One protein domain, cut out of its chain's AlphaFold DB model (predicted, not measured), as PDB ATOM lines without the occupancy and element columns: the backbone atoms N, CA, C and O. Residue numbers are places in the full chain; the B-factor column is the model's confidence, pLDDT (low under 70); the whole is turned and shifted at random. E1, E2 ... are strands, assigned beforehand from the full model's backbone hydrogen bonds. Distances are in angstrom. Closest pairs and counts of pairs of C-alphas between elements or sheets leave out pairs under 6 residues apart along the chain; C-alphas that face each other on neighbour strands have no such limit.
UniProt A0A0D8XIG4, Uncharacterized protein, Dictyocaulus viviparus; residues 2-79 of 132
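Overview. This is residues 2 to 79 of the 132 residues of an uncharacterized protein of Dictyocaulus viviparus (UniProt A0A0D8XIG4). There is little regular structure here: a small three-stranded sheet, E1 - E2 - E3, antiparallel, with a long loop, residues 46 to 67, reaching away from one end and making the length. The 78 printed residues have no named helix; the three strands hold 14 of them, class all strand, and form a meander, each strand the antiparallel neighbour of the one before. The whole is loose, radius of gyration of the C-alphas 14.8 A, spanning 46 by 27 by 18 A.

Along the chain. Start at C-alpha 2, (21.601, 2.751, -16.981); residues 2 to 29 hold no named element. Find E1, residues 30 to 33, 10.2 A long, from (9.953, 10.374, -6.793). E2, residues 40 to 45, runs 17.1 A. E3, residues 68 to 71, runs 9.6 A to (18.533, 11.521, -12.191).

Arrangement. Look at inner strand E2: it forms a hairpin with E1, N 30 to O 43 at 2.9 A, and another with E3, N 69 to O 44 at 2.8 A, each pair at 168 degrees. E1 and E3 are apart.

Size, cuts and confidence. The C-alphas of Gly 23 and Val 56, the two farthest apart, are 47.0 A apart. The link E2 to E3 is long. The printed part has no cut, and no printed residue is under 70 in pLDDT.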
ATOM      1  N   ASN A   2      20.661   3.821 -17.418       87.88
ATOM      2  CA  ASN A   2      21.601   2.751 -16.981       87.88
ATOM      3  C   ASN A   2      21.337   1.362 -17.595       87.88
ATOM      4  O   ASN A   2      22.274   0.712 -18.035       87.88
ATOM      5  N   CYS A   3      20.087   0.890 -17.591       93.38
ATOM      6  CA  CYS A   3      19.744  -0.477 -18.022       93.38
ATOM      7  C   CYS A   3      18.571  -0.561 -19.009       93.38
ATOM      8  O   CYS A   3      18.231  -1.655 -19.432       93.38
ATOM      9  N   GLY A   4      17.955   0.572 -19.365       92.25
ATOM     10  CA  GLY A   4      16.838   0.624 -20.317       92.25
ATOM     11  C   GLY A   4      15.492   0.116 -19.793       92.25
ATOM     12  O   GLY A   4      14.510   0.230 -20.511       92.25
ATOM     13  N   GLU A   5      15.431  -0.405 -18.563       93.56
ATOM     14  CA  GLU A   5      14.190  -0.905 -17.967       93.56
ATOM     15  C   GLU A   5      13.117   0.191 -17.891       93.56
ATOM     16  O   GLU A   5      13.322   1.227 -17.248       93.56
ATOM     17  N   SER A   6      11.968  -0.078 -18.507       91.38
ATOM     18  CA  SER A   6      10.733   0.689 -18.362       91.38
ATOM     19  C   SER A   6       9.730  -0.082 -17.503       91.38
ATOM     20  O   SER A   6       9.926  -1.254 -17.188       91.38
ATOM     21  N   ARG A   7       8.659   0.590 -17.075       84.69
ATOM     22  CA  ARG A   7       7.567  -0.049 -16.334       84.69
ATOM     23  C   ARG A   7       6.372  -0.292 -17.234       84.69
ATOM     24  O   ARG A   7       6.131   0.473 -18.159       84.69
ATOM     25  N   ASP A   8       5.623  -1.335 -16.909       90.50
ATOM     26  CA  ASP A   8       4.358  -1.719 -17.536       90.50
ATOM     27  C   ASP A   8       3.142  -1.008 -16.914       90.50
ATOM     28  O   ASP A   8       2.004  -1.275 -17.293       90.50
ATOM     29  N   TYR A   9       3.368  -0.088 -15.971       92.31
ATOM     30  CA  TYR A   9       2.329   0.708 -15.327       92.31
ATOM     31  C   TYR A   9       2.754   2.167 -15.125       92.31
ATOM     32  O   TYR A   9       3.942   2.488 -15.007       92.31
ATOM     33  N   TRP A  10       1.755   3.045 -15.036       94.06
ATOM     34  CA  TRP A  10       1.924   4.477 -14.802       94.06
ATOM     35  C   TRP A  10       2.427   4.787 -13.393       94.06
ATOM     36  O   TRP A  10       1.947   4.231 -12.406       94.06
ATOM     37  N   GLN A  11       3.363   5.729 -13.300       93.81
ATOM     38  CA  GLN A  11       3.832   6.273 -12.030       93.81
ATOM     39  C   GLN A  11       3.353   7.712 -11.881       93.81
ATOM     40  O   GLN A  11       3.500   8.514 -12.801       93.81
ATOM     41  N   TYR A  12       2.810   8.031 -10.710       92.88
ATOM     42  CA  TYR A  12       2.385   9.382 -10.370       92.88
ATOM     43  C   TYR A  12       3.508  10.104  -9.636       92.88
ATOM     44  O   TYR A  12       4.209   9.511  -8.817       92.88
ATOM     45  N   ILE A  13       3.665  11.389  -9.934       94.38
ATOM     46  CA  ILE A  13       4.594  12.276  -9.244       94.38
ATOM     47  C   ILE A  13       3.791  13.501  -8.832       94.38
ATOM     48  O   ILE A  13       3.228  14.189  -9.682       94.38
ATOM     49  N   VAL A  14       3.723  13.766  -7.531       95.00
ATOM     50  CA  VAL A  14       2.905  14.846  -6.974       95.00
ATOM     51  C   VAL A  14       3.822  15.949  -6.462       95.00
ATOM     52  O   VAL A  14       4.742  15.700  -5.688       95.00
ATOM     53  N   ALA A  15       3.565  17.194  -6.868       94.25
ATOM     54  CA  ALA A  15       4.424  18.342  -6.549       94.25
ATOM     55  C   ALA A  15       4.624  18.574  -5.040       94.25
ATOM     56  O   ALA A  15       5.674  19.066  -4.615       94.25
ATOM     57  N   ASN A  16       3.618  18.203  -4.247       94.25
ATOM     58  CA  ASN A  16       3.602  18.345  -2.793       94.25
ATOM     59  C   ASN A  16       4.119  17.104  -2.051       94.25
ATOM     60  O   ASN A  16       4.317  17.173  -0.841       94.25
ATOM     61  N   GLU A  17       4.351  15.989  -2.745       96.38
ATOM     62  CA  GLU A  17       4.976  14.805  -2.156       96.38
ATOM     63  C   GLU A  17       6.490  14.915  -2.290       96.38
ATOM     64  O   GLU A  17       7.009  15.149  -3.379       96.38
ATOM     65  N   ILE A  18       7.198  14.790  -1.171       96.06
ATOM     66  CA  ILE A  18       8.649  14.936  -1.094       96.06
ATOM     67  C   ILE A  18       9.194  13.770  -0.272       96.06
ATOM     68  O   ILE A  18       8.726  13.509   0.836       96.06
ATOM     69  N   PHE A  19      10.187  13.078  -0.820       97.06
ATOM     70  CA  PHE A  19      10.817  11.911  -0.217       97.06
ATOM     71  C   PHE A  19      12.322  12.126  -0.069       97.06
ATOM     72  O   PHE A  19      12.983  12.648  -0.973       97.06
ATOM     73  N   GLU A  20      12.879  11.674   1.053       97.19
ATOM     74  CA  GLU A  20      14.323  11.656   1.276       97.19
ATOM     75  C   GLU A  20      15.014  10.671   0.327       97.19
ATOM     76  O   GLU A  20      14.537   9.556   0.091       97.19
ATOM     77  N   VAL A  21      16.178  11.055  -0.199       96.44
ATOM     78  CA  VAL A  21      16.980  10.187  -1.067       96.44
ATOM     79  C   VAL A  21      17.969   9.373  -0.220       96.44
ATOM     80  O   VAL A  21      18.887   9.955   0.366       96.44
ATOM     81  N   PRO A  22      17.874   8.026  -0.193       93.62
ATOM     82  CA  PRO A  22      18.784   7.184   0.577       93.62
ATOM     83  C   PRO A  22      20.259   7.449   0.255       93.62
ATOM     84  O   PRO A  22      20.674   7.414  -0.904       93.62
ATOM     85  N   GLY A  23      21.065   7.688   1.294       90.31
ATOM     86  CA  GLY A  23      22.503   7.951   1.157       90.31
ATOM     87  C   GLY A  23      22.853   9.352   0.637       90.31
ATOM     88  O   GLY A  23      24.001   9.596   0.270       90.31
ATOM     89  N   SER A  24      21.890  10.274   0.605       92.19
ATOM     90  CA  SER A  24      22.062  11.666   0.191       92.19
ATOM     91  C   SER A  24      21.414  12.610   1.211       92.19
ATOM     92  O   SER A  24      20.633  12.190   2.054       92.19
ATOM     93  N   ARG A  25      21.743  13.904   1.130       89.50
ATOM     94  CA  ARG A  25      21.024  14.983   1.840       89.50
ATOM     95  C   ARG A  25      19.937  15.631   0.971       89.50
ATOM     96  O   ARG A  25      19.444  16.697   1.310       89.50
ATOM     97  N   GLY A  26      19.677  15.064  -0.205       93.19
ATOM     98  CA  GLY A  26      18.703  15.578  -1.161       93.19
ATOM     99  C   GLY A  26      17.325  14.953  -0.982       93.19
ATOM    100  O   GLY A  26      17.189  13.867  -0.423       93.19
ATOM    101  N   GLU A  27      16.334  15.629  -1.543       96.38
ATOM    102  CA  GLU A  27      14.938  15.210  -1.582       96.38
ATOM    103  C   GLU A  27      14.433  15.220  -3.031       96.38
ATOM    104  O   GLU A  27      14.986  15.926  -3.886       96.38
ATOM    105  N   ALA A  28      13.395  14.436  -3.318       97.62
ATOM    106  CA  ALA A  28      12.760  14.390  -4.634       97.62
ATOM    107  C   ALA A  28      11.273  14.028  -4.545       97.62
ATOM    108  O   ALA A  28      10.829  13.469  -3.546       97.62
ATOM    109  N   ASN A  29      10.510  14.313  -5.603       97.88
ATOM    110  CA  ASN A  29       9.089  13.948  -5.681       97.88
ATOM    111  C   ASN A  29       8.873  12.466  -6.024       97.88
ATOM    112  O   ASN A  29       7.817  11.909  -5.754       97.88
ATOM    113  N   LEU A  30       9.885  11.816  -6.598       97.06
ATOM    114  CA  LEU A  30       9.953  10.374  -6.793       97.06
ATOM    115  C   LEU A  30      11.350   9.898  -6.403       97.06
ATOM    116  O   LEU A  30      12.347  10.437  -6.892       97.06
ATOM    117  N   VAL A  31      11.423   8.864  -5.567       97.00
ATOM    118  CA  VAL A  31      12.665   8.175  -5.203       97.00
ATOM    119  C   VAL A  31      12.457   6.686  -5.400       97.00
ATOM    120  O   VAL A  31      11.618   6.073  -4.748       97.00
ATOM    121  N   GLU A  32      13.227   6.091  -6.304       94.50
ATOM    122  CA  GLU A  32      12.937   4.742  -6.760       94.50
ATOM    123  C   GLU A  32      14.191   3.919  -7.037       94.50
ATOM    124  O   GLU A  32      15.091   4.327  -7.769       94.50
ATOM    125  N   LYS A  33      14.213   2.693  -6.510       94.62
ATOM    126  CA  LYS A  33      15.230   1.702  -6.847       94.62
ATOM    127  C   LYS A  33      14.816   0.914  -8.088       94.62
ATOM    128  O   LYS A  33      13.786   0.243  -8.093       94.62
ATOM    129  N   CYS A  34      15.644   0.933  -9.129       94.56
ATOM    130  CA  CYS A  34      15.444   0.081 -10.299       94.56
ATOM    131  C   CYS A  34      15.514  -1.403  -9.899       94.56
ATOM    132  O   CYS A  34      16.516  -1.845  -9.337       94.56
ATOM    133  N   LYS A  35      14.481  -2.189 -10.227       92.75
ATOM    134  CA  LYS A  35      14.426  -3.620  -9.883       92.75
ATOM    135  C   LYS A  35      15.467  -4.458 -10.635       92.75
ATOM    136  O   LYS A  35      15.942  -5.448 -10.088       92.75
ATOM    137  N   LEU A  36      15.872  -4.031 -11.833       94.75
ATOM    138  CA  LEU A  36      16.878  -4.723 -12.638       94.75
ATOM    139  C   LEU A  36      18.306  -4.398 -12.177       94.75
ATOM    140  O   LEU A  36      19.026  -5.269 -11.699       94.75
ATOM    141  N   CYS A  37      18.720  -3.132 -12.273       95.88
ATOM    142  CA  CYS A  37      20.109  -2.732 -12.004       95.88
ATOM    143  C   CYS A  37      20.375  -2.227 -10.578       95.88
ATOM    144  O   CYS A  37      21.496  -1.828 -10.275       95.88
ATOM    145  N   GLN A  38      19.359  -2.198  -9.710       94.56
ATOM    146  CA  GLN A  38      19.452  -1.799  -8.297       94.56
ATOM    147  C   GLN A  38      19.871  -0.338  -8.040       94.56
ATOM    148  O   GLN A  38      20.008   0.063  -6.883       94.56
ATOM    149  N   ARG A  39      20.035   0.479  -9.087       93.75
ATOM    150  CA  ARG A  39      20.347   1.910  -8.979       93.75
ATOM    151  C   ARG A  39      19.176   2.686  -8.370       93.75
ATOM    152  O   ARG A  39      18.031   2.458  -8.752       93.75
ATOM    153  N   MET A  40      19.485   3.629  -7.479       95.25
ATOM    154  CA  MET A  40      18.536   4.642  -7.011       95.25
ATOM    155  C   MET A  40      18.398   5.755  -8.053       95.25
ATOM    156  O   MET A  40      19.396   6.358  -8.458       95.25
ATOM    157  N   ASN A  41      17.166   6.017  -8.466       96.06
ATOM    158  CA  ASN A  41      16.781   7.050  -9.414       96.06
ATOM    159  C   ASN A  41      15.845   8.047  -8.733       96.06
ATOM    160  O   ASN A  41      15.121   7.685  -7.802       96.06
ATOM    161  N   THR A  42      15.850   9.289  -9.208       97.12
ATOM    162  CA  THR A  42      14.986  10.338  -8.662       97.12
ATOM    163  C   THR A  42      14.373  11.191  -9.758       97.12
ATOM    164  O   THR A  42      15.007  11.418 -10.793       97.12
ATOM    165  N   VAL A  43      13.174  11.711  -9.500       97.44
ATOM    166  CA  VAL A  43      12.547  12.770 -10.301       97.44
ATOM    167  C   VAL A  43      12.044  13.857  -9.361       97.44
ATOM    168  O   VAL A  43      11.330  13.562  -8.403       97.44
ATOM    169  N   SER A  44      12.402  15.106  -9.639       97.25
ATOM    170  CA  SER A  44      11.891  16.272  -8.921       97.25
ATOM    171  C   SER A  44      11.158  17.197  -9.884       97.25
ATOM    172  O   SER A  44      11.683  17.542 -10.943       97.25
ATOM    173  N   ILE A  45       9.958  17.624  -9.511       97.25
ATOM    174  CA  ILE A  45       9.216  18.658 -10.222       97.25
ATOM    175  C   ILE A  45       9.843  20.007  -9.866       97.25
ATOM    176  O   ILE A  45       9.977  20.363  -8.693       97.25
ATOM    177  N   VAL A  46      10.240  20.777 -10.878       95.81
ATOM    178  CA  VAL A  46      10.762  22.129 -10.661       95.81
ATOM    179  C   VAL A  46       9.576  23.043 -10.354       95.81
ATOM    180  O   VAL A  46       8.805  23.371 -11.250       95.81
ATOM    181  N   LYS A  47       9.405  23.446  -9.091       91.25
ATOM    182  CA  LYS A  47       8.194  24.145  -8.613       91.25
ATOM    183  C   LYS A  47       7.826  25.395  -9.417       91.25
ATOM    184  O   LYS A  47       6.659  25.600  -9.703       91.25
ATOM    185  N   ASP A  48       8.810  26.170  -9.864       93.00
ATOM    186  CA  ASP A  48       8.568  27.408 -10.622       93.00
ATOM    187  C   ASP A  48       8.458  27.178 -12.142       93.00
ATOM    188  O   ASP A  48       8.635  28.104 -12.932       93.00
ATOM    189  N   SER A  49       8.249  25.931 -12.578       95.25
ATOM    190  CA  SER A  49       8.183  25.573 -14.003       95.25
ATOM    191  C   SER A  49       6.787  25.312 -14.543       95.25
ATOM    192  O   SER A  49       6.672  25.076 -15.746       95.25
ATOM    193  N   PHE A  50       5.760  25.324 -13.689       95.06
ATOM    194  CA  PHE A  50       4.387  25.137 -14.142       95.06
ATOM    195  C   PHE A  50       4.009  26.247 -15.123       95.06
ATOM    196  O   PHE A  50       4.070  27.433 -14.796       95.06
ATOM    197  N   GLY A  51       3.643  25.838 -16.331       93.88
ATOM    198  CA  GLY A  51       3.103  26.684 -17.381       93.88
ATOM    199  C   GLY A  51       1.657  26.315 -17.694       93.88
ATOM    200  O   GLY A  51       1.139  25.298 -17.234       93.88
ATOM    201  N   SER A  52       1.020  27.144 -18.511       95.12
ATOM    202  CA  SER A  52      -0.272  26.863 -19.134       95.12
ATOM    203  C   SER A  52      -0.099  26.701 -20.644       95.12
ATOM    204  O   SER A  52       0.909  27.124 -21.214       95.12
ATOM    205  N   TYR A  53      -1.083  26.086 -21.295       97.19
ATOM    206  CA  TYR A  53      -1.167  26.054 -22.750       97.19
ATOM    207  C   TYR A  53      -1.956  27.273 -23.237       97.19
ATOM    208  O   TYR A  53      -3.135  27.418 -22.915       97.19
ATOM    209  N   ASN A  54      -1.315  28.168 -23.988       95.75
ATOM    210  CA  ASN A  54      -1.972  29.340 -24.556       95.75
ATOM    211  C   ASN A  54      -2.487  29.026 -25.969       95.75
ATOM    212  O   ASN A  54      -1.716  29.042 -26.929       95.75
ATOM    213  N   ALA A  55      -3.791  28.772 -26.084       94.38
ATOM    214  CA  ALA A  55      -4.461  28.516 -27.360       94.38
ATOM    215  C   ALA A  55      -4.778  29.794 -28.169       94.38
ATOM    216  O   ALA A  55      -5.217  29.700 -29.307       94.38
ATOM    217  N   VAL A  56      -4.582  30.995 -27.612       93.88
ATOM    218  CA  VAL A  56      -4.831  32.256 -28.337       93.88
ATOM    219  C   VAL A  56      -3.632  32.626 -29.198       93.88
ATOM    220  O   VAL A  56      -3.789  32.989 -30.360       93.88
ATOM    221  N   GLU A  57      -2.434  32.555 -28.619       94.62
ATOM    222  CA  GLU A  57      -1.207  32.984 -29.296       94.62
ATOM    223  C   GLU A  57      -0.531  31.831 -30.043       94.62
ATOM    224  O   GLU A  57      -0.033  32.034 -31.146       94.62
ATOM    225  N   ASN A  58      -0.539  30.626 -29.458       95.50
ATOM    226  CA  ASN A  58       0.353  29.532 -29.846       95.50
ATOM    227  C   ASN A  58      -0.413  28.201 -30.009       95.50
ATOM    228  O   ASN A  58       0.073  27.138 -29.601       95.50
ATOM    229  N   ASN A  59      -1.641  28.248 -30.544       96.56
ATOM    230  CA  ASN A  59      -2.413  27.032 -30.812       96.56
ATOM    231  C   ASN A  59      -1.668  26.110 -31.784       96.56
ATOM    232  O   ASN A  59      -1.023  26.591 -32.711       96.56
ATOM    233  N   GLU A  60      -1.773  24.800 -31.572       96.69
ATOM    234  CA  GLU A  60      -1.076  23.760 -32.350       96.69
ATOM    235  C   GLU A  60       0.463  23.866 -32.310       96.69
ATOM    236  O   GLU A  60       1.173  23.167 -33.037       96.69
ATOM    237  N   GLU A  61       1.014  24.690 -31.414       97.00
ATOM    238  CA  GLU A  61       2.450  24.782 -31.183       97.00
ATOM    239  C   GLU A  61       2.876  24.040 -29.914       97.00
ATOM    240  O   GLU A  61       2.135  23.896 -28.938       97.00
ATOM    241  N   TRP A  62       4.130  23.588 -29.904       96.44
ATOM    242  CA  TRP A  62       4.723  22.941 -28.740       96.44
ATOM    243  C   TRP A  62       4.982  23.948 -27.619       96.44
ATOM    244  O   TRP A  62       5.856  24.806 -27.741       96.44
ATOM    245  N   GLN A  63       4.306  23.762 -26.488       96.75
ATOM    246  CA  GLN A  63       4.438  24.610 -25.304       96.75
ATOM    247  C   GLN A  63       4.915  23.791 -24.096       96.75
ATOM    248  O   GLN A  63       4.573  22.619 -23.939       96.75
ATOM    249  N   SER A  64       5.755  24.390 -23.249       94.94
ATOM    250  CA  SER A  64       6.298  23.714 -22.063       94.94
ATOM    251  C   SER A  64       5.345  23.863 -20.880       94.94
ATOM    252  O   SER A  64       5.125  24.981 -20.424       94.94
ATOM    253  N   LEU A  65       4.842  22.744 -20.351       95.06
ATOM    254  CA  LEU A  65       3.928  22.737 -19.199       95.06
ATOM    255  C   LEU A  65       4.637  22.547 -17.855       95.06
ATOM    256  O   LEU A  65       4.209  23.106 -16.851       95.06
ATOM    257  N   VAL A  66       5.705  21.749 -17.809       95.75
ATOM    258  CA  VAL A  66       6.431  21.449 -16.568       95.75
ATOM    259  C   VAL A  66       7.865  21.019 -16.871       95.75
ATOM    260  O   VAL A  66       8.142  20.390 -17.893       95.75
ATOM    261  N   HIS A  67       8.795  21.338 -15.974       96.31
ATOM    262  CA  HIS A  67      10.161  20.826 -16.002       96.31
ATOM    263  C   HIS A  67      10.378  19.781 -14.903       96.31
ATOM    264  O   HIS A  67       9.979  19.962 -13.751       96.31
ATOM    265  N   LEU A  68      11.105  18.721 -15.256       96.56
ATOM    266  CA  LEU A  68      11.477  17.631 -14.359       96.56
ATOM    267  C   LEU A  68      13.011  17.544 -14.249       96.56
ATOM    268  O   LEU A  68      13.693  17.390 -15.262       96.56
ATOM    269  N   ASP A  69      13.560  17.617 -13.032       96.25
ATOM    270  CA  ASP A  69      14.956  17.246 -12.746       96.25
ATOM    271  C   ASP A  69      15.022  15.728 -12.544       96.25
ATOM    272  O   ASP A  69      14.588  15.200 -11.519       96.25
ATOM    273  N   CYS A  70      15.534  15.021 -13.551       95.81
ATOM    274  CA  CYS A  70      15.573  13.565 -13.574       95.81
ATOM    275  C   CYS A  70      17.008  13.057 -13.397       95.81
ATOM    276  O   CYS A  70      17.918  13.434 -14.140       95.81
ATOM    277  N   ARG A  71      17.222  12.135 -12.451       95.31
ATOM    278  CA  ARG A  71      18.533  11.521 -12.191       95.31
ATOM    279  C   ARG A  71      18.436  10.009 -12.297       95.31
ATOM    280  O   ARG A  71      17.856   9.348 -11.443       95.31
ATOM    281  N   GLY A  72      19.048   9.448 -13.341       93.69
ATOM    282  CA  GLY A  72      19.101   7.996 -13.568       93.69
ATOM    283  C   GLY A  72      17.855   7.390 -14.225       93.69
ATOM    284  O   GLY A  72      17.900   6.226 -14.621       93.69
ATOM    285  N   VAL A  73      16.805   8.188 -14.415       94.94
ATOM    286  CA  VAL A  73      15.552   7.847 -15.099       94.94
ATOM    287  C   VAL A  73      15.196   8.957 -16.085       94.94
ATOM    288  O   VAL A  73      15.643  10.089 -15.911       94.94
ATOM    289  N   GLU A  74      14.428   8.626 -17.116       93.69
ATOM    290  CA  GLU A  74      13.881   9.567 -18.093       93.69
ATOM    291  C   GLU A  74      12.392   9.233 -18.275       93.69
ATOM    292  O   GLU A  74      12.066   8.049 -18.416       93.69
ATOM    293  N   PRO A  75      11.483  10.221 -18.221       94.69
ATOM    294  CA  PRO A  75      10.083  10.003 -18.552       94.69
ATOM    295  C   PRO A  75       9.947   9.756 -20.059       94.69
ATOM    296  O   PRO A  75      10.594  10.423 -20.868       94.69
ATOM    297  N   ILE A  76       9.120   8.780 -20.422       93.06
ATOM    298  CA  ILE A  76       8.932   8.352 -21.816       93.06
ATOM    299  C   ILE A  76       7.518   8.609 -22.330       93.06
ATOM    300  O   ILE A  76       7.319   8.641 -23.538       93.06
ATOM    301  N   ASP A  77       6.559   8.802 -21.425       93.75
ATOM    302  CA  ASP A  77       5.162   9.054 -21.752       93.75
ATOM    303  C   ASP A  77       4.501   9.881 -20.634       93.75
ATOM    304  O   ASP A  77       5.029   9.959 -19.517       93.75
ATOM    305  N   PHE A  78       3.380  10.528 -20.944       94.94
ATOM    306  CA  PHE A  78       2.621  11.370 -20.021       94.94
ATOM    307  C   PHE A  78       1.121  11.197 -20.243       94.94
ATOM    308  O   PHE A  78       0.613  11.401 -21.343       94.94
ATOM    309  N   ASP A  79       0.421  10.880 -19.162       94.94
ATOM    310  CA  ASP A  79      -1.025  10.719 -19.143       94.94
ATOM    311  C   ASP A  79      -1.654  11.923 -18.429       94.94
ATOM    312  O   ASP A  79      -1.429  12.114 -17.230       94.94
TER     313      ASP A  79